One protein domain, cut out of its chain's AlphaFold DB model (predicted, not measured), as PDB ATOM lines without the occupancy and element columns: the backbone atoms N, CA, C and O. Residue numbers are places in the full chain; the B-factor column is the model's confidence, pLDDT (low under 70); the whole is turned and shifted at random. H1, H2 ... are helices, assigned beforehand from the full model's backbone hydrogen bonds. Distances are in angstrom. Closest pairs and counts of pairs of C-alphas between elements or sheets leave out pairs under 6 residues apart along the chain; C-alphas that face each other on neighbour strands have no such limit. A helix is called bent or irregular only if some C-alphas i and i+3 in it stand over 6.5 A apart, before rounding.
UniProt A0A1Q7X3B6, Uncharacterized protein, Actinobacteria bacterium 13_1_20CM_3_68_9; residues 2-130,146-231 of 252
ATOM      1  N   ARG A   2     121.437 -27.977   3.334       77.69
ATOM      2  CA  ARG A   2     121.650 -28.619   4.652       77.69
ATOM      3  C   ARG A   2     123.134 -28.790   5.025       77.69
ATOM      4  O   ARG A   2     123.544 -28.286   6.060       77.69
ATOM      5  N   LEU A   3     123.956 -29.332   4.118       76.88
ATOM      6  CA  LEU A   3     125.401 -29.524   4.347       76.88
ATOM      7  C   LEU A   3     126.156 -28.212   4.637       76.88
ATOM      8  O   LEU A   3     127.055 -28.174   5.468       76.88
ATOM      9  N   ARG A   4     125.751 -27.103   4.002       79.06
ATOM     10  CA  ARG A   4     126.350 -25.780   4.235       79.06
ATOM     11  C   ARG A   4     126.039 -25.255   5.640       79.06
ATOM     12  O   ARG A   4     126.920 -24.671   6.255       79.06
ATOM     13  N   ARG A   5     124.824 -25.483   6.156       84.31
ATOM     14  CA  ARG A   5     124.460 -25.126   7.540       84.31
ATOM     15  C   ARG A   5     125.248 -25.959   8.551       84.31
ATOM     16  O   ARG A   5     125.767 -25.390   9.500       84.31
ATOM     17  N   THR A   6     125.418 -27.261   8.301       85.88
ATOM     18  CA  THR A   6     126.237 -28.145   9.149       85.88
ATOM     19  C   THR A   6     127.694 -27.690   9.206       85.88
ATOM     20  O   THR A   6     128.253 -27.571  10.288       85.88
ATOM     21  N   VAL A   7     128.301 -27.361   8.059       83.25
ATOM     22  CA  VAL A   7     129.683 -26.854   8.008       83.25
ATOM     23  C   VAL A   7     129.820 -25.520   8.748       83.25
ATOM     24  O   VAL A   7     130.782 -25.339   9.485       83.25
ATOM     25  N   ILE A   8     128.862 -24.597   8.602       83.75
ATOM     26  CA  ILE A   8     128.875 -23.322   9.341       83.75
ATOM     27  C   ILE A   8     128.752 -23.566  10.851       83.75
ATOM     28  O   ILE A   8     129.521 -22.990  11.612       83.75
ATOM     29  N   ALA A   9     127.843 -24.445  11.282       87.69
ATOM     30  CA  ALA A   9     127.686 -24.796  12.693       87.69
ATOM     31  C   ALA A   9     128.966 -25.419  13.278       87.69
ATOM     32  O   ALA A   9     129.383 -25.028  14.364       87.69
ATOM     33  N   LEU A  10     129.632 -26.314  12.536       87.25
ATOM     34  CA  LEU A  10     130.917 -26.895  12.938       87.25
ATOM     35  C   LEU A  10     132.016 -25.836  13.068       87.25
ATOM     36  O   LEU A  10     132.786 -25.888  14.018       87.25
ATOM     37  N   ILE A  11     132.079 -24.867  12.148       84.50
ATOM     38  CA  ILE A  11     133.050 -23.766  12.220       84.50
ATOM     39  C   ILE A  11     132.782 -22.889  13.444       84.50
ATOM     40  O   ILE A  11     133.722 -22.552  14.153       84.50
ATOM     41  N   ILE A  12     131.522 -22.528  13.709       86.06
ATOM     42  CA  ILE A  12     131.159 -21.720  14.882       86.06
ATOM     43  C   ILE A  12     131.528 -22.470  16.166       86.06
ATOM     44  O   ILE A  12     132.191 -21.904  17.029       86.06
ATOM     45  N   LEU A  13     131.164 -23.750  16.264       88.56
ATOM     46  CA  LEU A  13     131.493 -24.586  17.415       88.56
ATOM     47  C   LEU A  13     133.010 -24.721  17.607       88.56
ATOM     48  O   LEU A  13     133.499 -24.542  18.718       88.56
ATOM     49  N   ALA A  14     133.760 -24.972  16.530       86.50
ATOM     50  CA  ALA A  14     135.219 -25.040  16.564       86.50
ATOM     51  C   ALA A  14     135.845 -23.718  17.030       86.50
ATOM     52  O   ALA A  14     136.785 -23.746  17.817       86.50
ATOM     53  N   SER A  15     135.309 -22.572  16.597       85.50
ATOM     54  CA  SER A  15     135.767 -21.250  17.038       85.50
ATOM     55  C   SER A  15     135.499 -21.008  18.522       85.50
ATOM     56  O   SER A  15     136.379 -20.516  19.221       85.50
ATOM     57  N   VAL A  16     134.316 -21.382  19.023       87.50
ATOM     58  CA  VAL A  16     133.982 -21.261  20.453       87.50
ATOM     59  C   VAL A  16     134.897 -22.153  21.293       87.50
ATOM     60  O   VAL A  16     135.506 -21.685  22.250       87.50
ATOM     61  N   ILE A  17     135.066 -23.419  20.904       88.69
ATOM     62  CA  ILE A  17     135.983 -24.351  21.578       88.69
ATOM     63  C   ILE A  17     137.424 -23.836  21.499       88.69
ATOM     64  O   ILE A  17     138.135 -23.878  22.496       88.69
ATOM     65  N   GLY A  18     137.847 -23.303  20.350       85.06
ATOM     66  CA  GLY A  18     139.169 -22.713  20.152       85.06
ATOM     67  C   GLY A  18     139.432 -21.506  21.057       85.06
ATOM     68  O   GLY A  18     140.531 -21.378  21.590       85.06
ATOM     69  N   PHE A  19     138.425 -20.664  21.294       85.75
ATOM     70  CA  PHE A  19     138.517 -19.562  22.253       85.75
ATOM     71  C   PHE A  19     138.790 -20.076  23.676       85.75
ATOM     72  O   PHE A  19     139.765 -19.665  24.308       85.75
ATOM     73  N   PHE A  20     137.998 -21.044  24.153       86.81
ATOM     74  CA  PHE A  20     138.227 -21.668  25.463       86.81
ATOM     75  C   PHE A  20     139.545 -22.449  25.526       86.81
ATOM     76  O   PHE A  20     140.179 -22.487  26.577       86.81
ATOM     77  N   ALA A  21     139.991 -23.034  24.414       87.06
ATOM     78  CA  ALA A  21     141.271 -23.724  24.315       87.06
ATOM     79  C   ALA A  21     142.444 -22.780  24.595       87.06
ATOM     80  O   ALA A  21     143.324 -23.109  25.388       87.06
ATOM     81  N   VAL A  22     142.443 -21.593  23.981       85.94
ATOM     82  CA  VAL A  22     143.489 -20.589  24.215       85.94
ATOM     83  C   VAL A  22     143.456 -20.079  25.646       85.94
ATOM     84  O   VAL A  22     144.512 -19.982  26.269       85.94
ATOM     85  N   PHE A  23     142.265 -19.847  26.203       85.62
ATOM     86  CA  PHE A  23     142.140 -19.488  27.612       85.62
ATOM     87  C   PHE A  23     142.673 -20.589  28.542       85.62
ATOM     88  O   PHE A  23     143.437 -20.290  29.451       85.62
ATOM     89  N   ALA A  24     142.348 -21.863  28.300       86.94
ATOM     90  CA  ALA A  24     142.836 -22.983  29.107       86.94
ATOM     91  C   ALA A  24     144.365 -23.126  29.044       86.94
ATOM     92  O   ALA A  24     145.005 -23.370  30.064       86.94
ATOM     93  N   VAL A  25     144.964 -22.937  27.863       87.38
ATOM     94  CA  VAL A  25     146.427 -22.940  27.693       87.38
ATOM     95  C   VAL A  25     147.069 -21.760  28.423       87.38
ATOM     96  O   VAL A  25     148.070 -21.947  29.113       87.38
ATOM     97  N   TRP A  26     146.490 -20.561  28.311       87.81
ATOM     98  CA  TRP A  26     146.958 -19.386  29.045       87.81
ATOM     99  C   TRP A  26     146.841 -19.581  30.560       87.81
ATOM    100  O   TRP A  26     147.814 -19.360  31.270       87.81
ATOM    101  N   ALA A  27     145.701 -20.068  31.052       86.94
ATOM    102  CA  ALA A  27     145.467 -20.313  32.471       86.94
ATOM    103  C   ALA A  27     146.409 -21.393  33.016       86.94
ATOM    104  O   ALA A  27     147.000 -21.202  34.074       86.94
ATOM    105  N   LYS A  28     146.628 -22.488  32.270       88.12
ATOM    106  CA  LYS A  28     147.651 -23.496  32.598       88.12
ATOM    107  C   LYS A  28     149.014 -22.834  32.776       88.12
ATOM    108  O   LYS A  28     149.694 -23.103  33.757       88.12
ATOM    109  N   ARG A  29     149.413 -21.981  31.837       85.31
ATOM    110  CA  ARG A  29     150.702 -21.292  31.885       85.31
ATOM    111  C   ARG A  29     150.793 -20.335  33.072       85.31
ATOM    112  O   ARG A  29     151.770 -20.351  33.801       85.31
ATOM    113  N   GLN A  30     149.751 -19.550  33.304       85.06
ATOM    114  CA  GLN A  30     149.709 -18.561  34.374       85.06
ATOM    115  C   GLN A  30     149.697 -19.188  35.776       85.06
ATOM    116  O   GLN A  30     150.306 -18.641  36.691       85.06
ATOM    117  N   LEU A  31     148.988 -20.306  35.945       86.19
ATOM    118  CA  LEU A  31     148.737 -20.931  37.247       86.19
ATOM    119  C   LEU A  31     149.665 -22.104  37.560       86.19
ATOM    120  O   LEU A  31     149.780 -22.453  38.726       86.19
ATOM    121  N   LEU A  32     150.263 -22.747  36.551       87.81
ATOM    122  CA  LEU A  32     151.082 -23.953  36.738       87.81
ATOM    123  C   LEU A  32     152.540 -23.779  36.295       87.81
ATOM    124  O   LEU A  32     153.347 -24.666  36.552       87.81
ATOM    125  N   GLU A  33     152.912 -22.680  35.626       87.62
ATOM    126  CA  GLU A  33     154.327 -22.371  35.383       87.62
ATOM    127  C   GLU A  33     154.840 -21.400  36.448       87.62
ATOM    128  O   GLU A  33     154.522 -20.209  36.435       87.62
ATOM    129  N   THR A  34     155.726 -21.890  37.319       87.38
ATOM    130  CA  THR A  34     156.327 -21.104  38.408       87.38
ATOM    131  C   THR A  34     156.943 -19.796  37.927       87.38
ATOM    132  O   THR A  34     156.805 -18.777  38.595       87.38
ATOM    133  N   ASN A  35     157.602 -19.791  36.765       86.62
ATOM    134  CA  ASN A  35     158.224 -18.583  36.220       86.62
ATOM    135  C   ASN A  35     157.188 -17.520  35.846       86.62
ATOM    136  O   ASN A  35     157.357 -16.365  36.218       86.62
ATOM    137  N   THR A  36     156.111 -17.903  35.153       85.94
ATOM    138  CA  THR A  36     155.057 -16.964  34.747       85.94
ATOM    139  C   THR A  36     154.269 -16.458  35.952       85.94
ATOM    140  O   THR A  36     154.001 -15.257  36.043       85.94
ATOM    141  N   TRP A  37     153.965 -17.339  36.908       87.38
ATOM    142  CA  TRP A  37     153.366 -16.957  38.186       87.38
ATOM    143  C   TRP A  37     154.219 -15.915  38.921       87.38
ATOM    144  O   TRP A  37     153.732 -14.847  39.292       87.38
ATOM    145  N   THR A  38     155.508 -16.213  39.083       89.25
ATOM    146  CA  THR A  38     156.456 -15.382  39.831       89.25
ATOM    147  C   THR A  38     156.670 -14.030  39.152       89.25
ATOM    148  O   THR A  38     156.574 -13.002  39.813       89.25
ATOM    149  N   GLU A  39     156.861 -14.011  37.830       88.56
ATOM    150  CA  GLU A  39     156.985 -12.776  37.045       88.56
ATOM    151  C   GLU A  39     155.748 -11.882  37.207       88.56
ATOM    152  O   GLU A  39     155.870 -10.679  37.430       88.56
ATOM    153  N   THR A  40     154.551 -12.472  37.161       87.06
ATOM    154  CA  THR A  40     153.302 -11.719  37.328       87.06
ATOM    155  C   THR A  40     153.146 -11.192  38.753       87.06
ATOM    156  O   THR A  40     152.746 -10.045  38.938       87.06
ATOM    157  N   SER A  41     153.489 -11.994  39.766       88.56
ATOM    158  CA  SER A  41     153.473 -11.564  41.170       88.56
ATOM    159  C   SER A  41     154.431 -10.394  41.420       88.56
ATOM    160  O   SER A  41     154.062  -9.424  42.083       88.56
ATOM    161  N   SER A  42     155.638 -10.444  40.852       88.94
ATOM    162  CA  SER A  42     156.606  -9.346  40.944       88.94
ATOM    163  C   SER A  42     156.095  -8.076  40.259       88.94
ATOM    164  O   SER A  42     156.141  -7.010  40.864       88.94
ATOM    165  N   GLN A  43     155.511  -8.184  39.059       89.50
ATOM    166  CA  GLN A  43     154.897  -7.040  38.366       89.50
ATOM    167  C   GLN A  43     153.732  -6.429  39.154       89.50
ATOM    168  O   GLN A  43     153.564  -5.210  39.172       89.50
ATOM    169  N   LEU A  44     152.922  -7.253  39.826       88.25
ATOM    170  CA  LEU A  44     151.865  -6.750  40.702       88.25
ATOM    171  C   LEU A  44     152.455  -5.969  41.877       88.25
ATOM    172  O   LEU A  44     151.934  -4.906  42.199       88.25
ATOM    173  N   LEU A  45     153.555  -6.437  42.473       88.50
ATOM    174  CA  LEU A  45     154.203  -5.726  43.575       88.50
ATOM    175  C   LEU A  45     154.855  -4.403  43.142       88.50
ATOM    176  O   LEU A  45     155.048  -3.519  43.970       88.50
ATOM    177  N   GLU A  46     155.167  -4.205  41.863       89.38
ATOM    178  CA  GLU A  46     155.631  -2.903  41.361       89.38
ATOM    179  C   GLU A  46     154.523  -1.830  41.387       89.38
ATOM    180  O   GLU A  46     154.821  -0.632  41.437       89.38
ATOM    181  N   ASN A  47     153.246  -2.232  41.406       90.00
ATOM    182  CA  ASN A  47     152.115  -1.311  41.479       90.00
ATOM    183  C   ASN A  47     151.973  -0.709  42.890       90.00
ATOM    184  O   ASN A  47     151.904  -1.420  43.892       90.00
ATOM    185  N   LYS A  48     151.857   0.622  42.967       89.56
ATOM    186  CA  LYS A  48     151.719   1.364  44.229       89.56
ATOM    187  C   LYS A  48     150.479   0.986  45.036       89.56
ATOM    188  O   LYS A  48     150.593   0.874  46.254       89.56
ATOM    189  N   ASP A  49     149.351   0.721  44.391       90.19
ATOM    190  CA  ASP A  49     148.122   0.322  45.085       90.19
ATOM    191  C   ASP A  49     148.289  -1.053  45.746       90.19
ATOM    192  O   ASP A  49     147.846  -1.275  46.875       90.19
ATOM    193  N   VAL A  50     149.011  -1.962  45.080       89.69
ATOM    194  CA  VAL A  50     149.349  -3.281  45.629       89.69
ATOM    195  C   VAL A  50     150.347  -3.146  46.775       89.69
ATOM    196  O   VAL A  50     150.155  -3.781  47.807       89.69
ATOM    197  N   GLN A  51     151.370  -2.293  46.652       89.75
ATOM    198  CA  GLN A  51     152.321  -2.043  47.746       89.75
ATOM    199  C   GLN A  51     151.609  -1.542  49.008       89.75
ATOM    200  O   GLN A  51     151.904  -2.036  50.091       89.75
ATOM    201  N   VAL A  52     150.645  -0.624  48.868       89.88
ATOM    202  CA  VAL A  52     149.842  -0.103  49.991       89.88
ATOM    203  C   VAL A  52     148.977  -1.195  50.620       89.88
ATOM    204  O   VAL A  52     148.929  -1.323  51.846       89.88
ATOM    205  N   ALA A  53     148.309  -2.010  49.801       89.00
ATOM    206  CA  ALA A  53     147.487  -3.108  50.301       89.00
ATOM    207  C   ALA A  53     148.332  -4.168  51.031       89.00
ATOM    208  O   ALA A  53     147.979  -4.596  52.130       89.00
ATOM    209  N   VAL A  54     149.470  -4.560  50.450       88.44
ATOM    210  CA  VAL A  54     150.382  -5.556  51.030       88.44
ATOM    211  C   VAL A  54     151.043  -5.018  52.298       88.44
ATOM    212  O   VAL A  54     151.110  -5.749  53.283       88.44
ATOM    213  N   SER A  55     151.481  -3.753  52.335       86.62
ATOM    214  CA  SER A  55     152.063  -3.163  53.548       86.62
ATOM    215  C   SER A  55     151.066  -3.165  54.704       86.62
ATOM    216  O   SER A  55     151.406  -3.623  55.793       86.62
ATOM    217  N   GLY A  56     149.824  -2.735  54.449       85.62
ATOM    218  CA  GLY A  56     148.767  -2.744  55.463       85.62
ATOM    219  C   GLY A  56     148.447  -4.160  55.936       85.62
ATOM    220  O   GLY A  56     148.367  -4.412  57.134       85.62
ATOM    221  N   PHE A  57     148.364  -5.124  55.014       86.12
ATOM    222  CA  PHE A  57     148.154  -6.529  55.362       86.12
ATOM    223  C   PHE A  57     149.275  -7.105  56.240       86.12
ATOM    224  O   PHE A  57     148.990  -7.829  57.198       86.12
ATOM    225  N   LEU A  58     150.542  -6.801  55.935       84.00
ATOM    226  CA  LEU A  58     151.691  -7.277  56.710       84.00
ATOM    227  C   LEU A  58     151.671  -6.722  58.139       84.00
ATOM    228  O   LEU A  58     151.850  -7.480  59.094       84.00
ATOM    229  N   VAL A  59     151.412  -5.423  58.295       85.56
ATOM    230  CA  VAL A  59     151.336  -4.775  59.610       85.56
ATOM    231  C   VAL A  59     150.118  -5.261  60.396       85.56
ATOM    232  O   VAL A  59     150.245  -5.603  61.572       85.56
ATOM    233  N   ASP A  60     148.957  -5.388  59.755       86.56
ATOM    234  CA  ASP A  60     147.746  -5.925  60.381       86.56
ATOM    235  C   ASP A  60     147.942  -7.361  60.859       86.56
ATOM    236  O   ASP A  60     147.558  -7.708  61.977       86.56
ATOM    237  N   SER A  61     148.558  -8.200  60.027       79.56
ATOM    238  CA  SER A  61     148.866  -9.585  60.379       79.56
ATOM    239  C   SER A  61     149.848  -9.653  61.546       79.56
ATOM    240  O   SER A  61     149.661 -10.468  62.449       79.56
ATOM    241  N   LEU A  62     150.850  -8.770  61.591       80.81
ATOM    242  CA  LEU A  62     151.775  -8.681  62.719       80.81
ATOM    243  C   LEU A  62     151.044  -8.312  64.018       80.81
ATOM    244  O   LEU A  62     151.194  -9.012  65.014       80.81
ATOM    245  N   TYR A  63     150.218  -7.264  64.009       80.69
ATOM    246  CA  TYR A  63     149.505  -6.782  65.201       80.69
ATOM    247  C   TYR A  63     148.365  -7.705  65.657       80.69
ATOM    248  O   TYR A  63     148.004  -7.701  66.832       80.69
ATOM    249  N   LYS A  64     147.796  -8.517  64.755       81.44
ATOM    250  CA  LYS A  64     146.830  -9.569  65.117       81.44
ATOM    251  C   LYS A  64     147.490 -10.724  65.866       81.44
ATOM    252  O   LYS A  64     146.893 -11.257  66.795       81.44
ATOM    253  N   ASN A  65     148.700 -11.108  65.460       73.38
ATOM    254  CA  ASN A  65     149.416 -12.240  66.052       73.38
ATOM    255  C   ASN A  65     150.280 -11.837  67.256       73.38
ATOM    256  O   ASN A  65     150.519 -12.651  68.145       73.38
ATOM    257  N   VAL A  66     150.737 -10.584  67.308       79.56
ATOM    258  CA  VAL A  66     151.586 -10.049  68.374       79.56
ATOM    259  C   VAL A  66     150.878  -8.885  69.052       79.56
ATOM    260  O   VAL A  66     150.623  -7.850  68.438       79.56
ATOM    261  N   ASN A  67     150.611  -9.016  70.352       81.81
ATOM    262  CA  ASN A  67     150.065  -7.918  71.144       81.81
ATOM    263  C   ASN A  67     151.184  -6.928  71.514       81.81
ATOM    264  O   ASN A  67     151.750  -6.982  72.607       81.81
ATOM    265  N   VAL A  68     151.503  -6.037  70.571       82.12
ATOM    266  CA  VAL A  68     152.564  -5.026  70.708       82.12
ATOM    267  C   VAL A  68     152.328  -4.126  71.921       82.12
ATOM    268  O   VAL A  68     153.278  -3.778  72.614       82.12
ATOM    269  N   GLU A  69     151.073  -3.793  72.232       83.75
ATOM    270  CA  GLU A  69     150.728  -3.004  73.418       83.75
ATOM    271  C   GLU A  69     151.128  -3.722  74.711       83.75
ATOM    272  O   GLU A  69     151.747  -3.120  75.589       83.75
ATOM    273  N   ARG A  70     150.820  -5.018  74.822       85.44
ATOM    274  CA  ARG A  70     151.142  -5.824  76.004       85.44
ATOM    275  C   ARG A  70     152.652  -5.975  76.194       85.44
ATOM    276  O   ARG A  70     153.122  -5.832  77.320       85.44
ATOM    277  N   GLU A  71     153.398  -6.211  75.118       85.06
ATOM    278  CA  GLU A  71     154.867  -6.290  75.162       85.06
ATOM    279  C   GLU A  71     155.509  -4.953  75.556       85.06
ATOM    280  O   GLU A  71     156.440  -4.888  76.365       85.06
ATOM    281  N   LEU A  72     154.965  -3.845  75.051       84.31
ATOM    282  CA  LEU A  72     155.447  -2.515  75.404       84.31
ATOM    283  C   LEU A  72     155.102  -2.167  76.862       84.31
ATOM    284  O   LEU A  72     155.928  -1.626  77.593       84.31
ATOM    285  N   ALA A  73     153.914  -2.541  77.338       85.56
ATOM    286  CA  ALA A  73     153.509  -2.343  78.730       85.56
ATOM    287  C   ALA A  73     154.338  -3.179  79.723       85.56
ATOM    288  O   ALA A  73     154.504  -2.767  80.876       85.56
ATOM    289  N   ALA A  74     154.854  -4.335  79.293       87.38
ATOM    290  CA  ALA A  74     155.727  -5.191  80.096       87.38
ATOM    291  C   ALA A  74     157.135  -4.597  80.283       87.38
ATOM    292  O   ALA A  74     157.763  -4.827  81.314       87.38
ATOM    293  N   THR A  75     157.609  -3.803  79.320       87.88
ATOM    294  CA  THR A  75     158.949  -3.192  79.332       87.88
ATOM    295  C   THR A  75     158.962  -1.751  79.860       87.88
ATOM    296  O   THR A  75     160.004  -1.266  80.302       87.88
ATOM    297  N   LEU A  76     157.815  -1.062  79.871       86.56
ATOM    298  CA  LEU A  76     157.702   0.326  80.329       86.56
ATOM    299  C   LEU A  76     157.647   0.474  81.869       86.56
ATOM    300  O   LEU A  76     156.965  -0.295  82.558       86.56
ATOM    301  N   PRO A  77     158.264   1.537  82.433       88.12
ATOM    302  CA  PRO A  77     158.092   1.913  83.837       88.12
ATOM    303  C   PRO A  77     156.611   2.119  84.212       88.12
ATOM    304  O   PRO A  77     155.841   2.598  83.375       88.12
ATOM    305  N   PRO A  78     156.196   1.884  85.478       86.25
ATOM    306  CA  PRO A  78     154.790   1.979  85.901       86.25
ATOM    307  C   PRO A  78     154.091   3.292  85.526       86.25
ATOM    308  O   PRO A  78     152.911   3.288  85.192       86.25
ATOM    309  N   ARG A  79     154.832   4.407  85.528       87.69
ATOM    310  CA  ARG A  79     154.320   5.744  85.189       87.69
ATOM    311  C   ARG A  79     153.985   5.918  83.703       87.69
ATOM    312  O   ARG A  79     153.191   6.786  83.370       87.69
ATOM    313  N   LEU A  80     154.592   5.120  82.824       87.81
ATOM    314  CA  LEU A  80     154.459   5.229  81.368       87.81
ATOM    315  C   LEU A  80     153.570   4.133  80.766       87.81
ATOM    316  O   LEU A  80     153.254   4.200  79.584       87.81
ATOM    317  N   LYS A  81     153.110   3.157  81.562       86.38
ATOM    318  CA  LYS A  81     152.200   2.093  81.101       86.38
ATOM    319  C   LYS A  81     150.936   2.603  80.388       86.38
ATOM    320  O   LYS A  81     150.591   2.011  79.371       86.38
ATOM    321  N   PRO A  82     150.281   3.703  80.817       89.00
ATOM    322  CA  PRO A  82     149.125   4.243  80.091       89.00
ATOM    323  C   PRO A  82     149.454   4.737  78.673       89.00
ATOM    324  O   PRO A  82     148.559   4.850  77.841       89.00
ATOM    325  N   LEU A  83     150.728   5.020  78.379       87.88
ATOM    326  CA  LEU A  83     151.178   5.431  77.049       87.88
ATOM    327  C   LEU A  83     151.435   4.241  76.116       87.88
ATOM    328  O   LEU A  83     151.675   4.469  74.934       87.88
ATOM    329  N   ALA A  84     151.371   2.995  76.601       85.62
ATOM    330  CA  ALA A  84     151.655   1.810  75.794       85.62
ATOM    331  C   ALA A  84     150.715   1.685  74.584       85.62
ATOM    332  O   ALA A  84     151.193   1.436  73.481       85.62
ATOM    333  N   GLY A  85     149.410   1.931  74.758       86.88
ATOM    334  CA  GLY A  85     148.430   1.921  73.664       86.88
ATOM    335  C   GLY A  85     148.722   2.982  72.590       86.88
ATOM    336  O   GLY A  85     148.945   2.627  71.429       86.88
ATOM    337  N   PRO A  86     148.805   4.281  72.947       89.19
ATOM    338  CA  PRO A  86     149.197   5.337  72.012       89.19
ATOM    339  C   PRO A  86     150.563   5.108  71.347       89.19
ATOM    340  O   PRO A  86     150.706   5.332  70.145       89.19
ATOM    341  N   ALA A  87     151.560   4.622  72.093       86.75
ATOM    342  CA  ALA A  87     152.880   4.308  71.554       86.75
ATOM    343  C   ALA A  87     152.834   3.126  70.571       86.75
ATOM    344  O   ALA A  87     153.437   3.204  69.503       86.75
ATOM    345  N   ALA A  88     152.074   2.068  70.870       86.25
ATOM    346  CA  ALA A  88     151.857   0.946  69.958       86.25
ATOM    347  C   ALA A  88     151.141   1.384  68.669       86.25
ATOM    348  O   ALA A  88     151.497   0.911  67.587       86.25
ATOM    349  N   GLY A  89     150.191   2.323  68.764       86.62
ATOM    350  CA  GLY A  89     149.552   2.958  67.608       86.62
ATOM    351  C   GLY A  89     150.528   3.790  66.766       86.62
ATOM    352  O   GLY A  89     150.548   3.664  65.543       86.62
ATOM    353  N   GLY A  90     151.395   4.578  67.407       88.25
ATOM    354  CA  GLY A  90     152.447   5.335  66.720       88.25
ATOM    355  C   GLY A  90     153.465   4.434  66.013       88.25
ATOM    356  O   GLY A  90     153.836   4.690  64.865       88.25
ATOM    357  N   LEU A  91     153.865   3.336  66.663       87.62
ATOM    358  CA  LEU A  91     154.720   2.309  66.065       87.62
ATOM    359  C   LEU A  91     154.046   1.628  64.872       87.62
ATOM    360  O   LEU A  91     154.731   1.355  63.891       87.62
ATOM    361  N   ARG A  92     152.723   1.427  64.904       88.50
ATOM    362  CA  ARG A  92     151.974   0.847  63.780       88.50
ATOM    363  C   ARG A  92     152.065   1.739  62.549       88.50
ATOM    364  O   ARG A  92     152.455   1.275  61.488       88.50
ATOM    365  N   GLN A  93     151.826   3.040  62.712       87.88
ATOM    366  CA  GLN A  93     151.908   4.003  61.611       87.88
ATOM    367  C   GLN A  93     153.335   4.147  61.048       87.88
ATOM    368  O   GLN A  93     153.533   4.434  59.865       87.88
ATOM    369  N   LEU A  94     154.361   3.998  61.892       88.38
ATOM    370  CA  LEU A  94     155.747   3.920  61.429       88.38
ATOM    371  C   LEU A  94     156.009   2.612  60.680       88.38
ATOM    372  O   LEU A  94     156.609   2.657  59.610       88.38
ATOM    373  N   ALA A  95     155.519   1.483  61.194       86.62
ATOM    374  CA  ALA A  95     155.633   0.185  60.546       86.62
ATOM    375  C   ALA A  95     154.961   0.181  59.167       86.62
ATOM    376  O   ALA A  95     155.572  -0.303  58.224       86.62
ATOM    377  N   ASP A  96     153.783   0.797  59.016       87.31
ATOM    378  CA  ASP A  96     153.095   0.937  57.724       87.31
ATOM    379  C   ASP A  96     153.962   1.680  56.699       87.31
ATOM    380  O   ASP A  96     154.138   1.223  55.570       87.31
ATOM    381  N   ARG A  97     154.560   2.811  57.099       87.88
ATOM    382  CA  ARG A  97     155.430   3.614  56.222       87.88
ATOM    383  C   ARG A  97     156.712   2.880  55.849       87.88
ATOM    384  O   ARG A  97     157.077   2.863  54.678       87.88
ATOM    385  N   VAL A  98     157.371   2.266  56.830       87.12
ATOM    386  CA  VAL A  98     158.606   1.506  56.607       87.12
ATOM    387  C   VAL A  98     158.330   0.279  55.743       87.12
ATOM    388  O   VAL A  98     159.113  -0.006  54.845       87.12
ATOM    389  N   ALA A  99     157.215  -0.423  55.960       85.94
ATOM    390  CA  ALA A  99     156.810  -1.549  55.127       85.94
ATOM    391  C   ALA A  99     156.554  -1.102  53.683       85.94
ATOM    392  O   ALA A  99     157.070  -1.724  52.758       85.94
ATOM    393  N   LEU A 100     155.830   0.002  53.481       89.94
ATOM    394  CA  LEU A 100     155.578   0.551  52.150       89.94
ATOM    395  C   LEU A 100     156.879   0.945  51.427       89.94
ATOM    396  O   LEU A 100     157.066   0.613  50.256       89.94
ATOM    397  N   GLU A 101     157.793   1.626  52.119       88.50
ATOM    398  CA  GLU A 101     159.094   2.017  51.567       88.50
ATOM    399  C   GLU A 101     159.974   0.794  51.264       88.50
ATOM    400  O   GLU A 101     160.582   0.708  50.194       88.50
ATOM    401  N   ALA A 102     159.974  -0.195  52.159       87.88
ATOM    402  CA  ALA A 102     160.693  -1.446  51.979       87.88
ATOM    403  C   ALA A 102     160.191  -2.218  50.752       87.88
ATOM    404  O   ALA A 102     161.017  -2.664  49.961       87.88
ATOM    405  N   LEU A 103     158.875  -2.331  50.531       88.81
ATOM    406  CA  LEU A 103     158.303  -3.006  49.350       88.81
ATOM    407  C   LEU A 103     158.677  -2.320  48.023       88.81
ATOM    408  O   LEU A 103     158.731  -2.967  46.976       88.81
ATOM    409  N   GLY A 104     158.982  -1.021  48.060       88.06
ATOM    410  CA  GLY A 104     159.520  -0.286  46.915       88.06
ATOM    411  C   GLY A 104     161.006  -0.544  46.641       88.06
ATOM    412  O   GLY A 104     161.508  -0.141  45.591       88.06
ATOM    413  N   HIS A 105     161.730  -1.188  47.559       91.56
ATOM    414  CA  HIS A 105     163.173  -1.362  47.460       91.56
ATOM    415  C   HIS A 105     163.543  -2.606  46.620       91.56
ATOM    416  O   HIS A 105     163.070  -3.705  46.918       91.56
ATOM    417  N   PRO A 106     164.477  -2.512  45.647       87.56
ATOM    418  CA  PRO A 106     164.805  -3.626  44.744       87.56
ATOM    419  C   PRO A 106     165.227  -4.921  45.451       87.56
ATOM    420  O   PRO A 106     164.859  -6.014  45.037       87.56
ATOM    421  N   ARG A 107     165.975  -4.817  46.559       83.00
ATOM    422  CA  ARG A 107     166.364  -5.997  47.359       83.00
ATOM    423  C   ARG A 107     165.161  -6.736  47.953       83.00
ATOM    424  O   ARG A 107     165.196  -7.954  48.032       83.00
ATOM    425  N   VAL A 108     164.124  -6.014  48.371       85.38
ATOM    426  CA  VAL A 108     162.916  -6.619  48.952       85.38
ATOM    427  C   VAL A 108     162.058  -7.237  47.855       85.38
ATOM    428  O   VAL A 108     161.517  -8.317  48.056       85.38
ATOM    429  N   GLN A 109     162.002  -6.619  46.673       86.31
ATOM    430  CA  GLN A 109     161.318  -7.197  45.514       86.31
ATOM    431  C   GLN A 109     161.957  -8.515  45.055       86.31
ATOM    432  O   GLN A 109     161.233  -9.450  44.732       86.31
ATOM    433  N   LEU A 110     163.288  -8.636  45.112       85.19
ATOM    434  CA  LEU A 110     163.975  -9.910  44.854       85.19
ATOM    435  C   LEU A 110     163.621 -10.979  45.896       85.19
ATOM    436  O   LEU A 110     163.314 -12.110  45.538       85.19
ATOM    437  N   LEU A 111     163.598 -10.617  47.183       84.62
ATOM    438  CA  LEU A 111     163.191 -11.548  48.243       84.62
ATOM    439  C   LEU A 111     161.727 -11.982  48.098       84.62
ATOM    440  O   LEU A 111     161.401 -13.139  48.347       84.62
ATOM    441  N   TRP A 112     160.849 -11.072  47.675       86.00
ATOM    442  CA  TRP A 112     159.459 -11.379  47.345       86.00
ATOM    443  C   TRP A 112     159.348 -12.333  46.156       86.00
ATOM    444  O   TRP A 112     158.551 -13.273  46.189       86.00
ATOM    445  N   GLU A 113     160.143 -12.106  45.110       88.00
ATOM    446  CA  GLU A 113     160.210 -12.983  43.945       88.00
ATOM    447  C   GLU A 113     160.631 -14.401  44.355       88.00
ATOM    448  O   GLU A 113     159.932 -15.368  44.046       88.00
ATOM    449  N   ASP A 114     161.727 -14.527  45.107       84.06
ATOM    450  CA  ASP A 114     162.252 -15.815  45.563       84.06
ATOM    451  C   ASP A 114     161.281 -16.532  46.504       84.06
ATOM    452  O   ASP A 114     161.060 -17.737  46.362       84.06
ATOM    453  N   ALA A 115     160.648 -15.802  47.426       82.44
ATOM    454  CA  ALA A 115     159.637 -16.362  48.316       82.44
ATOM    455  C   ALA A 115     158.418 -16.881  47.536       82.44
ATOM    456  O   ALA A 115     157.958 -17.993  47.795       82.44
ATOM    457  N   ASN A 116     157.925 -16.137  46.540       88.69
ATOM    458  CA  ASN A 116     156.817 -16.588  45.692       88.69
ATOM    459  C   ASN A 116     157.186 -17.788  44.829       88.69
ATOM    460  O   ASN A 116     156.385 -18.712  44.689       88.69
ATOM    461  N   ARG A 117     158.396 -17.791  44.268       87.44
ATOM    462  CA  ARG A 117     158.920 -18.907  43.481       87.44
ATOM    463  C   ARG A 117     158.936 -20.186  44.304       87.44
ATOM    464  O   ARG A 117     158.458 -21.220  43.841       87.44
ATOM    465  N   GLN A 118     159.452 -20.101  45.526       84.19
ATOM    466  CA  GLN A 118     159.520 -21.226  46.450       84.19
ATOM    467  C   GLN A 118     158.129 -21.675  46.891       84.19
ATOM    468  O   GLN A 118     157.819 -22.856  46.773       84.19
ATOM    469  N   ALA A 119     157.271 -20.748  47.324       81.88
ATOM    470  CA  ALA A 119     155.909 -21.057  47.755       81.88
ATOM    471  C   ALA A 119     155.084 -21.712  46.635       81.88
ATOM    472  O   ALA A 119     154.380 -22.693  46.868       81.88
ATOM    473  N   HIS A 120     155.209 -21.222  45.402       87.38
ATOM    474  CA  HIS A 120     154.490 -21.782  44.266       87.38
ATOM    475  C   HIS A 120     155.045 -23.147  43.838       87.38
ATOM    476  O   HIS A 120     154.271 -24.060  43.563       87.38
ATOM    477  N   ALA A 121     156.369 -23.332  43.820       85.69
ATOM    478  CA  ALA A 121     156.974 -24.637  43.542       85.69
ATOM    479  C   ALA A 121     156.601 -25.678  44.611       85.69
ATOM    480  O   ALA A 121     156.249 -26.810  44.288       85.69
ATOM    481  N   ALA A 122     156.625 -25.272  45.878       80.25
ATOM    482  CA  ALA A 122     156.169 -26.056  47.014       80.25
ATOM    483  C   ALA A 122     154.700 -26.488  46.847       80.25
ATOM    484  O   ALA A 122     154.396 -27.675  46.947       80.25
ATOM    485  N   PHE A 123     153.812 -25.552  46.502       83.62
ATOM    486  CA  PHE A 123     152.406 -25.837  46.216       83.62
ATOM    487  C   PHE A 123     152.227 -26.828  45.057       83.62
ATOM    488  O   PHE A 123     151.499 -27.807  45.196       83.62
ATOM    489  N   LEU A 124     152.915 -26.624  43.930       84.88
ATOM    490  CA  LEU A 124     152.821 -27.543  42.794       84.88
ATOM    491  C   LEU A 124     153.341 -28.939  43.140       84.88
ATOM    492  O   LEU A 124     152.714 -29.914  42.752       84.88
ATOM    493  N   ASN A 125     154.415 -29.063  43.921       80.94
ATOM    494  CA  ASN A 125     154.908 -30.371  44.363       80.94
ATOM    495  C   ASN A 125     153.861 -31.138  45.184       80.94
ATOM    496  O   ASN A 125     153.720 -32.350  45.024       80.94
ATOM    497  N   ILE A 126     153.114 -30.427  46.031       77.06
ATOM    498  CA  ILE A 126     152.027 -30.987  46.839       77.06
ATOM    499  C   ILE A 126     150.855 -31.423  45.955       77.06
ATOM    500  O   ILE A 126     150.335 -32.532  46.083       77.06
ATOM    501  N   VAL A 127     150.432 -30.550  45.044       77.44
ATOM    502  CA  VAL A 127     149.245 -30.772  44.214       77.44
ATOM    503  C   VAL A 127     149.513 -31.763  43.074       77.44
ATOM    504  O   VAL A 127     148.622 -32.486  42.646       77.44
ATOM    505  N   GLU A 128     150.748 -31.870  42.599       76.56
ATOM    506  CA  GLU A 128     151.134 -32.847  41.573       76.56
ATOM    507  C   GLU A 128     151.448 -34.229  42.160       76.56
ATOM    508  O   GLU A 128     151.700 -35.170  41.410       76.56
ATOM    509  N   GLY A 129     151.368 -34.377  43.486       64.19
ATOM    510  CA  GLY A 129     151.483 -35.666  44.161       64.19
ATOM    511  C   GLY A 129     152.916 -36.164  44.341       64.19
ATOM    512  O   GLY A 129     153.097 -37.362  44.528       64.19
ATOM    513  N   GLY A 130     153.914 -35.269  44.315       50.81
ATOM    514  CA  GLY A 130     155.324 -35.591  44.544       50.81
ATOM    515  C   GLY A 130     155.945 -36.468  43.446       50.81
ATOM    516  O   GLY A 130     155.460 -37.543  43.105       50.81
ATOM    517  N   GLY A 146     154.953 -28.291  58.003       55.03
ATOM    518  CA  GLY A 146     156.038 -27.769  58.828       55.03
ATOM    519  C   GLY A 146     157.415 -27.991  58.198       55.03
ATOM    520  O   GLY A 146     158.230 -27.066  58.171       55.03
ATOM    521  N   THR A 147     157.664 -29.165  57.608       57.94
ATOM    522  CA  THR A 147     158.935 -29.443  56.901       57.94
ATOM    523  C   THR A 147     159.138 -28.538  55.687       57.94
ATOM    524  O   THR A 147     160.243 -28.048  55.447       57.94
ATOM    525  N   LEU A 148     158.059 -28.235  54.965       57.94
ATOM    526  CA  LEU A 148     158.078 -27.351  53.804       57.94
ATOM    527  C   LEU A 148     158.308 -25.892  54.206       57.94
ATOM    528  O   LEU A 148     159.157 -25.216  53.626       57.94
ATOM    529  N   ALA A 149     157.608 -25.417  55.240       60.28
ATOM    530  CA  ALA A 149     157.819 -24.084  55.795       60.28
ATOM    531  C   ALA A 149     159.253 -23.909  56.328       60.28
ATOM    532  O   ALA A 149     159.861 -22.856  56.128       60.28
ATOM    533  N   ALA A 150     159.827 -24.947  56.945       60.78
ATOM    534  CA  ALA A 150     161.220 -24.955  57.384       60.78
ATOM    535  C   ALA A 150     162.207 -24.929  56.203       60.78
ATOM    536  O   ALA A 150     163.205 -24.210  56.256       60.78
ATOM    537  N   GLN A 151     161.919 -25.657  55.121       60.38
ATOM    538  CA  GLN A 151     162.750 -25.672  53.917       60.38
ATOM    539  C   GLN A 151     162.750 -24.311  53.204       60.38
ATOM    540  O   GLN A 151     163.814 -23.827  52.813       60.38
ATOM    541  N   VAL A 152     161.585 -23.664  53.107       62.16
ATOM    542  CA  VAL A 152     161.436 -22.309  52.549       62.16
ATOM    543  C   VAL A 152     162.099 -21.266  53.461       62.16
ATOM    544  O   VAL A 152     162.879 -20.435  53.001       62.16
ATOM    545  N   GLY A 153     161.876 -21.337  54.777       58.66
ATOM    546  CA  GLY A 153     162.506 -20.433  55.747       58.66
ATOM    547  C   GLY A 153     164.036 -20.536  55.764       58.66
ATOM    548  O   GLY A 153     164.728 -19.516  55.777       58.66
ATOM    549  N   GLY A 154     164.571 -21.758  55.680       60.88
ATOM    550  CA  GLY A 154     166.009 -22.014  55.615       60.88
ATOM    551  C   GLY A 154     166.677 -21.421  54.372       60.88
ATOM    552  O   GLY A 154     167.777 -20.883  54.473       60.88
ATOM    553  N   GLN A 155     166.004 -21.451  53.217       57.88
ATOM    554  CA  GLN A 155     166.513 -20.852  51.976       57.88
ATOM    555  C   GLN A 155     166.414 -19.322  51.965       57.88
ATOM    556  O   GLN A 155     167.266 -18.659  51.380       57.88
ATOM    557  N   LEU A 156     165.418 -18.753  52.650       60.56
ATOM    558  CA  LEU A 156     165.253 -17.303  52.796       60.56
ATOM    559  C   LEU A 156     166.110 -16.701  53.926       60.56
ATOM    560  O   LEU A 156     166.117 -15.486  54.111       60.56
ATOM    561  N   GLY A 157     166.826 -17.527  54.700       55.44
ATOM    562  CA  GLY A 157     167.634 -17.080  55.840       55.44
ATOM    563  C   GLY A 157     166.806 -16.548  57.016       55.44
ATOM    564  O   GLY A 157     167.349 -15.900  57.913       55.44
ATOM    565  N   VAL A 158     165.496 -16.815  57.030       59.09
ATOM    566  CA  VAL A 158     164.577 -16.396  58.091       59.09
ATOM    567  C   VAL A 158     164.219 -17.620  58.921       59.09
ATOM    568  O   VAL A 158     163.660 -18.594  58.420       59.09
ATOM    569  N   ASN A 159     164.510 -17.577  60.221       54.84
ATOM    570  CA  ASN A 159     164.148 -18.659  61.131       54.84
ATOM    571  C   ASN A 159     162.657 -18.558  61.504       54.84
ATOM    572  O   ASN A 159     162.296 -18.076  62.578       54.84
ATOM    573  N   VAL A 160     161.786 -18.943  60.567       52.53
ATOM    574  CA  VAL A 160     160.324 -18.942  60.752       52.53
ATOM    575  C   VAL A 160     159.898 -20.105  61.656       52.53
ATOM    576  O   VAL A 160     159.005 -19.954  62.486       52.53
ATOM    577  N   ALA A 161     160.604 -21.237  61.566       49.88
ATOM    578  CA  ALA A 161     160.312 -22.461  62.312       49.88
ATOM    579  C   ALA A 161     160.410 -22.284  63.839       49.88
ATOM    580  O   ALA A 161     159.624 -22.870  64.572       49.88
ATOM    581  N   GLY A 162     161.328 -21.442  64.331       52.38
ATOM    582  CA  GLY A 162     161.497 -21.203  65.771       52.38
ATOM    583  C   GLY A 162     160.465 -20.264  66.410       52.38
ATOM    584  O   GLY A 162     160.457 -20.125  67.631       52.38
ATOM    585  N   LYS A 163     159.627 -19.585  65.614       52.81
ATOM    586  CA  LYS A 163     158.623 -18.614  66.102       52.81
ATOM    587  C   LYS A 163     157.178 -19.018  65.828       52.81
ATOM    588  O   LYS A 163     156.264 -18.344  66.300       52.81
ATOM    589  N   LEU A 164     156.969 -20.094  65.080       47.66
ATOM    590  CA  LEU A 164     155.658 -20.695  64.901       47.66
ATOM    591  C   LEU A 164     155.378 -21.585  66.125       47.66
ATOM    592  O   LEU A 164     156.223 -22.415  66.462       47.66
ATOM    593  N   PRO A 165     154.248 -21.413  66.836       46.59
ATOM    594  CA  PRO A 165     153.894 -22.321  67.920       46.59
ATOM    595  C   PRO A 165     153.850 -23.769  67.394       46.59
ATOM    596  O   PRO A 165     153.465 -23.968  66.242       46.59
ATOM    597  N   PRO A 166     154.195 -24.794  68.198       47.25
ATOM    598  CA  PRO A 166     154.174 -26.196  67.763       47.25
ATOM    599  C   PRO A 166     152.811 -26.630  67.193       47.25
ATOM    600  O   PRO A 166     152.750 -27.477  66.311       47.25
ATOM    601  N   GLN A 167     151.722 -25.987  67.638       41.50
ATOM    602  CA  GLN A 167     150.361 -26.202  67.129       41.50
ATOM    603  C   GLN A 167     150.080 -25.545  65.757       41.50
ATOM    604  O   GLN A 167     149.016 -25.751  65.191       41.50
ATOM    605  N   ALA A 168     151.010 -24.747  65.222       41.81
ATOM    606  CA  ALA A 168     150.973 -24.158  63.880       41.81
ATOM    607  C   ALA A 168     151.917 -24.874  62.891       41.81
ATOM    608  O   ALA A 168     152.074 -24.417  61.765       41.81
ATOM    609  N   ALA A 169     152.570 -25.971  63.289       39.47
ATOM    610  CA  ALA A 169     153.195 -26.909  62.350       39.47
ATOM    611  C   ALA A 169     152.168 -27.937  61.843       39.47
ATOM    612  O   ALA A 169     152.207 -28.353  60.688       39.47
ATOM    613  N   GLU A 170     151.175 -28.248  62.681       41.38
ATOM    614  CA  GLU A 170     149.969 -29.003  62.339       41.38
ATOM    615  C   GLU A 170     148.912 -28.043  61.779       41.38
ATOM    616  O   GLU A 170     147.861 -27.748  62.344       41.38
ATOM    617  N   ILE A 171     149.277 -27.424  60.668       42.62
ATOM    618  CA  ILE A 171     148.439 -26.461  59.990       42.62
ATOM    619  C   ILE A 171     147.210 -27.196  59.408       42.62
ATOM    620  O   ILE A 171     147.241 -27.791  58.336       42.62
ATOM    621  N   HIS A 172     146.076 -27.084  60.101       44.09
ATOM    622  CA  HIS A 172     144.717 -27.298  59.583       44.09
ATOM    623  C   HIS A 172     144.346 -26.268  58.473       44.09
ATOM    624  O   HIS A 172     143.218 -25.790  58.428       44.09
ATOM    625  N   ILE A 173     145.276 -25.836  57.604       49.84
ATOM    626  CA  ILE A 173     145.015 -24.791  56.579       49.84
ATOM    627  C   ILE A 173     144.606 -25.401  55.232       49.84
ATOM    628  O   ILE A 173     144.068 -24.686  54.397       49.84
ATOM    629  N   LEU A 174     144.774 -26.710  55.024       50.47
ATOM    630  CA  LEU A 174     144.081 -27.411  53.944       50.47
ATOM    631  C   LEU A 174     143.358 -28.618  54.523       50.47
ATOM    632  O   LEU A 174     143.984 -29.595  54.932       50.47
ATOM    633  N   GLN A 175     142.028 -28.560  54.546       57.19
ATOM    634  CA  GLN A 175     141.250 -29.778  54.752       57.19
ATOM    635  C   GLN A 175     141.571 -30.744  53.602       57.19
ATOM    636  O   GLN A 175     141.774 -30.316  52.465       57.19
ATOM    637  N   SER A 176     141.604 -32.050  53.863       61.34
ATOM    638  CA  SER A 176     141.872 -33.068  52.832       61.34
ATOM    639  C   SER A 176     140.983 -32.901  51.588       61.34
ATOM    640  O   SER A 176     141.457 -33.058  50.464       61.34
ATOM    641  N   ASN A 177     139.734 -32.465  51.785       64.06
ATOM    642  CA  ASN A 177     138.785 -32.133  50.718       64.06
ATOM    643  C   ASN A 177     139.212 -30.936  49.841       64.06
ATOM    644  O   ASN A 177     138.909 -30.896  48.650       64.06
ATOM    645  N   GLU A 178     139.898 -29.943  50.408       68.12
ATOM    646  CA  GLU A 178     140.391 -28.772  49.672       68.12
ATOM    647  C   GLU A 178     141.643 -29.120  48.864       68.12
ATOM    648  O   GLU A 178     141.807 -28.648  47.736       68.12
ATOM    649  N   LEU A 179     142.494 -30.005  49.400       73.94
ATOM    650  CA  LEU A 179     143.644 -30.525  48.668       73.94
ATOM    651  C   LEU A 179     143.195 -31.365  47.467       73.94
ATOM    652  O   LEU A 179     143.670 -31.120  46.358       73.94
ATOM    653  N   SER A 180     142.243 -32.290  47.642       75.50
ATOM    654  CA  SER A 180     141.720 -33.084  46.522       75.50
ATOM    655  C   SER A 180     141.062 -32.204  45.458       75.50
ATOM    656  O   SER A 180     141.275 -32.417  44.268       75.50
ATOM    657  N   PHE A 181     140.336 -31.155  45.864       81.06
ATOM    658  CA  PHE A 181     139.764 -30.189  44.925       81.06
ATOM    659  C   PHE A 181     140.842 -29.452  44.115       81.06
ATOM    660  O   PHE A 181     140.717 -29.318  42.896       81.06
ATOM    661  N   ALA A 182     141.918 -28.997  44.765       82.56
ATOM    662  CA  ALA A 182     143.036 -28.357  44.077       82.56
ATOM    663  C   ALA A 182     143.717 -29.320  43.087       82.56
ATOM    664  O   ALA A 182     143.965 -28.948  41.939       82.56
ATOM    665  N   GLN A 183     143.959 -30.567  43.498       83.75
ATOM    666  CA  GLN A 183     144.520 -31.625  42.649       83.75
ATOM    667  C   GLN A 183     143.636 -31.913  41.433       83.75
ATOM    668  O   GLN A 183     144.127 -31.948  40.300       83.75
ATOM    669  N   ASP A 184     142.327 -32.046  41.638       86.00
ATOM    670  CA  ASP A 184     141.357 -32.257  40.567       86.00
ATOM    671  C   ASP A 184     141.316 -31.076  39.600       86.00
ATOM    672  O   ASP A 184     141.317 -31.278  38.384       86.00
ATOM    673  N   LEU A 185     141.345 -29.844  40.111       86.19
ATOM    674  CA  LEU A 185     141.356 -28.639  39.290       86.19
ATOM    675  C   LEU A 185     142.632 -28.537  38.445       86.19
ATOM    676  O   LEU A 185     142.548 -28.252  37.248       86.19
ATOM    677  N   VAL A 186     143.804 -28.810  39.027       86.75
ATOM    678  CA  VAL A 186     145.082 -28.828  38.298       86.75
ATOM    679  C   VAL A 186     145.071 -29.906  37.215       86.75
ATOM    680  O   VAL A 186     145.424 -29.633  36.062       86.75
ATOM    681  N   ASN A 187     144.606 -31.113  37.542       87.69
ATOM    682  CA  ASN A 187     144.477 -32.211  36.587       87.69
ATOM    683  C   ASN A 187     143.487 -31.889  35.461       87.69
ATOM    684  O   ASN A 187     143.774 -32.143  34.286       87.69
ATOM    685  N   LEU A 188     142.338 -31.300  35.796       88.44
ATOM    686  CA  LEU A 188     141.334 -30.852  34.839       88.44
ATOM    687  C   LEU A 188     141.912 -29.786  33.908       88.44
ATOM    688  O   LEU A 188     141.810 -29.928  32.692       88.44
ATOM    689  N   LEU A 189     142.574 -28.763  34.451       88.75
ATOM    690  CA  LEU A 189     143.173 -27.682  33.672       88.75
ATOM    691  C   LEU A 189     144.263 -28.205  32.724       88.75
ATOM    692  O   LEU A 189     144.284 -27.836  31.548       88.75
ATOM    693  N   ARG A 190     145.122 -29.122  33.194       87.88
ATOM    694  CA  ARG A 190     146.135 -29.794  32.361       87.88
ATOM    695  C   ARG A 190     145.505 -30.574  31.209       87.88
ATOM    696  O   ARG A 190     145.968 -30.444  30.074       87.88
ATOM    697  N   LYS A 191     144.449 -31.351  31.478       90.25
ATOM    698  CA  LYS A 191     143.713 -32.110  30.451       90.25
ATOM    699  C   LYS A 191     143.034 -31.176  29.454       90.25
ATOM    700  O   LYS A 191     143.213 -31.339  28.250       90.25
ATOM    701  N   LEU A 192     142.304 -30.174  29.939       89.00
ATOM    702  CA  LEU A 192     141.598 -29.193  29.118       89.00
ATOM    703  C   LEU A 192     142.555 -28.441  28.190       89.00
ATOM    704  O   LEU A 192     142.274 -28.335  26.999       89.00
ATOM    705  N   ALA A 193     143.718 -28.014  28.686       87.56
ATOM    706  CA  ALA A 193     144.731 -27.323  27.891       87.56
ATOM    707  C   ALA A 193     145.312 -28.162  26.732       87.56
ATOM    708  O   ALA A 193     145.941 -27.593  25.845       87.56
ATOM    709  N   ILE A 194     145.119 -29.487  26.710       89.25
ATOM    710  CA  ILE A 194     145.547 -30.374  25.610       89.25
ATOM    711  C   ILE A 194     144.346 -30.817  24.765       89.25
ATOM    712  O   ILE A 194     144.389 -30.765  23.533       89.25
ATOM    713  N   VAL A 195     143.254 -31.221  25.417       90.81
ATOM    714  CA  VAL A 195     142.061 -31.769  24.761       90.81
ATOM    715  C   VAL A 195     141.293 -30.691  23.998       90.81
ATOM    716  O   VAL A 195     140.924 -30.928  22.851       90.81
ATOM    717  N   LEU A 196     141.079 -29.500  24.574       89.12
ATOM    718  CA  LEU A 196     140.340 -28.422  23.901       89.12
ATOM    719  C   LEU A 196     141.009 -27.997  22.578       89.12
ATOM    720  O   LEU A 196     140.304 -27.972  21.564       89.12
ATOM    721  N   PRO A 197     142.333 -27.720  22.517       87.00
ATOM    722  CA  PRO A 197     142.991 -27.428  21.245       87.00
ATOM    723  C   PRO A 197     142.872 -28.571  20.234       87.00
ATOM    724  O   PRO A 197     142.573 -28.325  19.066       87.00
ATOM    725  N   ALA A 198     143.062 -29.820  20.672       91.25
ATOM    726  CA  ALA A 198     142.971 -30.984  19.793       91.25
ATOM    727  C   ALA A 198     141.565 -31.135  19.189       91.25
ATOM    728  O   ALA A 198     141.427 -31.332  17.981       91.25
ATOM    729  N   VAL A 199     140.517 -30.971  20.004       91.50
ATOM    730  CA  VAL A 199     139.117 -31.020  19.558       91.50
ATOM    731  C   VAL A 199     138.796 -29.859  18.617       91.50
ATOM    732  O   VAL A 199     138.186 -30.082  17.572       91.50
ATOM    733  N   ALA A 200     139.237 -28.634  18.925       88.44
ATOM    734  CA  ALA A 200     139.036 -27.484  18.041       88.44
ATOM    735  C   ALA A 200     139.665 -27.719  16.657       88.44
ATOM    736  O   ALA A 200     139.016 -27.505  15.630       88.44
ATOM    737  N   LEU A 201     140.903 -28.223  16.617       88.06
ATOM    738  CA  LEU A 201     141.601 -28.551  15.373       88.06
ATOM    739  C   LEU A 201     140.907 -29.679  14.604       88.06
ATOM    740  O   LEU A 201     140.731 -29.566  13.389       88.06
ATOM    741  N   ALA A 202     140.460 -30.729  15.296       90.19
ATOM    742  CA  ALA A 202     139.712 -31.823  14.686       90.19
ATOM    743  C   ALA A 202     138.395 -31.336  14.057       90.19
ATOM    744  O   ALA A 202     138.078 -31.707  12.925       90.19
ATOM    745  N   LEU A 203     137.658 -30.450  14.737       88.88
ATOM    746  CA  LEU A 203     136.415 -29.876  14.216       88.88
ATOM    747  C   LEU A 203     136.658 -28.967  13.006       88.88
ATOM    748  O   LEU A 203     135.911 -29.051  12.027       88.88
ATOM    749  N   TYR A 204     137.713 -28.146  13.020       85.25
ATOM    750  CA  TYR A 204     138.092 -27.361  11.845       85.25
ATOM    751  C   TYR A 204     138.489 -28.252  10.664       85.25
ATOM    752  O   TYR A 204     138.026 -28.022   9.544       85.25
ATOM    753  N   ALA A 205     139.292 -29.293  10.898       86.88
ATOM    754  CA  ALA A 205     139.683 -30.248   9.865       86.88
ATOM    755  C   ALA A 205     138.459 -30.961   9.266       86.88
ATOM    756  O   ALA A 205     138.321 -31.038   8.041       86.88
ATOM    757  N   LEU A 206     137.525 -31.396  10.116       87.69
ATOM    758  CA  LEU A 206     136.273 -32.024   9.703       87.69
ATOM    759  C   LEU A 206     135.406 -31.064   8.874       87.69
ATOM    760  O   LEU A 206     134.913 -31.437   7.806       87.69
ATOM    761  N   ALA A 207     135.271 -29.806   9.306       83.50
ATOM    762  CA  ALA A 207     134.538 -28.783   8.566       83.50
ATOM    763  C   ALA A 207     135.143 -28.536   7.171       83.50
ATOM    764  O   ALA A 207     134.406 -28.437   6.188       83.50
ATOM    765  N   ILE A 208     136.476 -28.488   7.056       82.88
ATOM    766  CA  ILE A 208     137.188 -28.319   5.778       82.88
ATOM    767  C   ILE A 208     137.012 -29.549   4.873       82.88
ATOM    768  O   ILE A 208     136.813 -29.399   3.660       82.88
ATOM    769  N   TYR A 209     137.050 -30.756   5.442       86.00
ATOM    770  CA  TYR A 209     136.842 -32.006   4.711       86.00
ATOM    771  C   TYR A 209     135.439 -32.071   4.083       86.00
ATOM    772  O   TYR A 209     135.313 -32.328   2.880       86.00
ATOM    773  N   LEU A 210     134.403 -31.743   4.867       84.00
ATOM    774  CA  LEU A 210     132.996 -31.689   4.445       84.00
ATOM    775  C   LEU A 210     132.695 -30.532   3.475       84.00
ATOM    776  O   LEU A 210     131.764 -30.629   2.673       84.00
ATOM    777  N   ALA A 211     133.483 -29.451   3.494       76.38
ATOM    778  CA  ALA A 211     133.333 -28.282   2.622       76.38
ATOM    779  C   ALA A 211     133.791 -28.536   1.166       76.38
ATOM    780  O   ALA A 211     134.586 -27.779   0.595       76.38
ATOM    781  N   ARG A 212     133.290 -29.600   0.528       67.81
ATOM    782  CA  ARG A 212     133.595 -29.964  -0.865       67.81
ATOM    783  C   ARG A 212     133.093 -28.853  -1.809       67.81
ATOM    784  O   ARG A 212     131.899 -28.583  -1.887       67.81
ATOM    785  N   GLY A 213     134.022 -28.144  -2.461       64.88
ATOM    786  CA  GLY A 213     133.754 -27.042  -3.405       64.88
ATOM    787  C   GLY A 213     133.953 -25.609  -2.873       64.88
ATOM    788  O   GLY A 213     134.129 -24.697  -3.672       64.88
ATOM    789  N   TRP A 214     133.987 -25.383  -1.550       65.88
ATOM    790  CA  TRP A 214     134.118 -24.033  -0.945       65.88
ATOM    791  C   TRP A 214     135.286 -23.915   0.054       65.88
ATOM    792  O   TRP A 214     135.358 -22.961   0.832       65.88
ATOM    793  N   ARG A 215     136.245 -24.852  -0.001       66.38
ATOM    794  CA  ARG A 215     137.406 -24.958   0.910       66.38
ATOM    795  C   ARG A 215     138.168 -23.642   1.109       66.38
ATOM    796  O   ARG A 215     138.556 -23.324   2.225       66.38
ATOM    797  N   ARG A 216     138.303 -22.830   0.051       65.62
ATOM    798  CA  ARG A 216     138.987 -21.524   0.102       65.62
ATOM    799  C   ARG A 216     138.293 -20.500   1.014       65.62
ATOM    800  O   ARG A 216     138.976 -19.685   1.618       65.62
ATOM    801  N   ARG A 217     136.960 -20.534   1.140       63.75
ATOM    802  CA  ARG A 217     136.208 -19.668   2.073       63.75
ATOM    803  C   ARG A 217     136.252 -20.201   3.505       63.75
ATOM    804  O   ARG A 217     136.399 -19.402   4.421       63.75
ATOM    805  N   ALA A 218     136.188 -21.522   3.686       61.00
ATOM    806  CA  ALA A 218     136.309 -22.153   5.002       61.00
ATOM    807  C   ALA A 218     137.690 -21.892   5.632       61.00
ATOM    808  O   ALA A 218     137.756 -21.469   6.778       61.00
ATOM    809  N   LEU A 219     138.772 -22.015   4.855       66.56
ATOM    810  CA  LEU A 219     140.131 -21.703   5.316       66.56
ATOM    811  C   LEU A 219     140.296 -20.241   5.751       66.56
ATOM    812  O   LEU A 219     140.918 -19.977   6.773       66.56
ATOM    813  N   ARG A 220     139.707 -19.287   5.017       71.19
ATOM    814  CA  ARG A 220     139.739 -17.865   5.410       71.19
ATOM    815  C   ARG A 220     138.967 -17.613   6.705       71.19
ATOM    816  O   ARG A 220     139.451 -16.874   7.549       71.19
ATOM    817  N   ALA A 221     137.800 -18.237   6.871       62.19
ATOM    818  CA  ALA A 221     137.005 -18.109   8.092       62.19
ATOM    819  C   ALA A 221     137.728 -18.706   9.312       62.19
ATOM    820  O   ALA A 221     137.766 -18.071  10.361       62.19
ATOM    821  N   SER A 222     138.366 -19.873   9.160       60.88
ATOM    822  CA  SER A 222     139.217 -20.462  10.200       60.88
ATOM    823  C   SER A 222     140.424 -19.575  10.518       60.88
ATOM    824  O   SER A 222     140.712 -19.345  11.684       60.88
ATOM    825  N   GLY A 223     141.089 -19.020   9.497       63.75
ATOM    826  CA  GLY A 223     142.220 -18.105   9.677       63.75
ATOM    827  C   GLY A 223     141.854 -16.833  10.446       63.75
ATOM    828  O   GLY A 223     142.581 -16.443  11.355       63.75
ATOM    829  N   ILE A 224     140.699 -16.224  10.152       66.38
ATOM    830  CA  ILE A 224     140.185 -15.073  10.915       66.38
ATOM    831  C   ILE A 224     139.864 -15.480  12.358       66.38
ATOM    832  O   ILE A 224     140.201 -14.742  13.279       66.38
ATOM    833  N   GLY A 225     139.279 -16.666  12.564       61.50
ATOM    834  CA  GLY A 225     139.039 -17.219  13.898       61.50
ATOM    835  C   GLY A 225     140.320 -17.292  14.729       61.50
ATOM    836  O   GLY A 225     140.360 -16.757  15.831       61.50
ATOM    837  N   PHE A 226     141.400 -17.847  14.175       65.88
ATOM    838  CA  PHE A 226     142.695 -17.910  14.862       65.88
ATOM    839  C   PHE A 226     143.309 -16.537  15.152       65.88
ATOM    840  O   PHE A 226     143.910 -16.369  16.208       65.88
ATOM    841  N   ILE A 227     143.154 -15.555  14.258       69.69
ATOM    842  CA  ILE A 227     143.665 -14.192  14.482       69.69
ATOM    843  C   ILE A 227     142.920 -13.516  15.638       69.69
ATOM    844  O   ILE A 227     143.554 -12.938  16.515       69.69
ATOM    845  N   VAL A 228     141.588 -13.625  15.670       65.81
ATOM    846  CA  VAL A 228     140.763 -13.058  16.749       65.81
ATOM    847  C   VAL A 228     141.065 -13.738  18.084       65.81
ATOM    848  O   VAL A 228     141.207 -13.063  19.097       65.81
ATOM    849  N   ILE A 229     141.220 -15.063  18.082       66.06
ATOM    850  CA  ILE A 229     141.522 -15.842  19.287       66.06
ATOM    851  C   ILE A 229     142.959 -15.578  19.783       66.06
ATOM    852  O   ILE A 229     143.205 -15.534  20.984       66.06
ATOM    853  N   GLY A 230     143.919 -15.402  18.870       61.84
ATOM    854  CA  GLY A 230     145.333 -15.187  19.188       61.84
ATOM    855  C   GLY A 230     145.687 -13.757  19.601       61.84
ATOM    856  O   GLY A 230     146.828 -13.513  20.003       61.84
ATOM    857  N   MET A 231     144.745 -12.811  19.513       64.69
ATOM    858  CA  MET A 231     144.950 -11.424  19.925       64.69
ATOM    859  C   MET A 231     144.936 -11.321  21.455       64.69
ATOM    860  O   MET A 231     143.989 -10.846  22.070       64.69
TER     861      MET A 231
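AT A GLANCE: This is residues 2 to 130 and 146 to 231 of the 252 residues of an uncharacterized protein of Actinobacteria bacterium 13_1_20CM_3_68_9 (UniProt A0A1Q7X3B6). What shape is this model? It is a long rod of helices in three parts: at one end H1, H8 and H9 form an up-and-down bundle, in the middle H2 and H6 turn across the long axis with H7 on H6, and at the other end H3, H4 and H5 make an arm in which H5 folds back. What is printed? The printed part has 215 residues with nine named helices, H1 to H9 in chain order, and no named strand: the class is all helix. It is extended, with a radius of gyration of the C-alphas of 26.7 A and spans of 96 by 35 by 28 A.

HOW THE PARTS SIT: What does the first helix touch? H1, residues 2 to 32, touches H8, residues 176 to 210, opposite ways at a shallow tilt of 34.7 degrees, only just short of steep; their closest C-alphas, Val 25 and Ala 193, are 4.7 A apart. With its residues 11 to 22 alone H1 touches H9, residues 215 to 230, the same way at 26 degrees; the closest C-alphas, Phe 19 and Ile 229, are 5.6 A apart. H8 and H9 are a helical hairpin. What comes next? H2, residues 34 to 46, touches H6, residues 106 to 127, opposite ways at a steep tilt of 37 degrees, only just past shallow; the closest C-alphas, Thr 38 and Arg 117, are 5.6 A apart. H6 touches H7, residues 146 to 156, at a shallow tilt of 27 degrees, with closest C-alphas Gln 118 and Val 152 at 6.5 A. What makes the far end? H5, residues 81 to 103, touches H3, residues 48 to 65, with closest C-alphas Ala 99 and Ser 55 at 5.3 A, and H4, residues 68 to 75, with closest C-alphas Lys 81 and Ala 73 at 5.2 A. Are the backbones whole? Every O i to N i+4 pair is within hydrogen-bond range but for H5 with 17 of 19 and H8 with 29 of 31.

IN THESE COORDINATES: Where do the ends lie? C-alpha 2 of H1 is at (121.650, -28.619, 4.652) and C-alpha 230 of H9 at (145.333, -15.187, 19.188). Which helices are long? H8 spans 49.2 A, H1 43.8 A, H5 32.7 A and H6 31.3 A; H5 is only just irregular, C-alphas 82 and 85 being 6.9 A apart.

THE WHOLE: Is anything missing? Residues 131 to 145 are not printed, and C-alphas 130 and 146 are 16.3 A apart across the cut. Which link is long? H7 to H8, with 19 residues. Where is confidence low? The mean pLDDT of the printed part is 78.8; residues 129 to 130, 146 to 178, 212 to 219 and 221 to 231 are under 70.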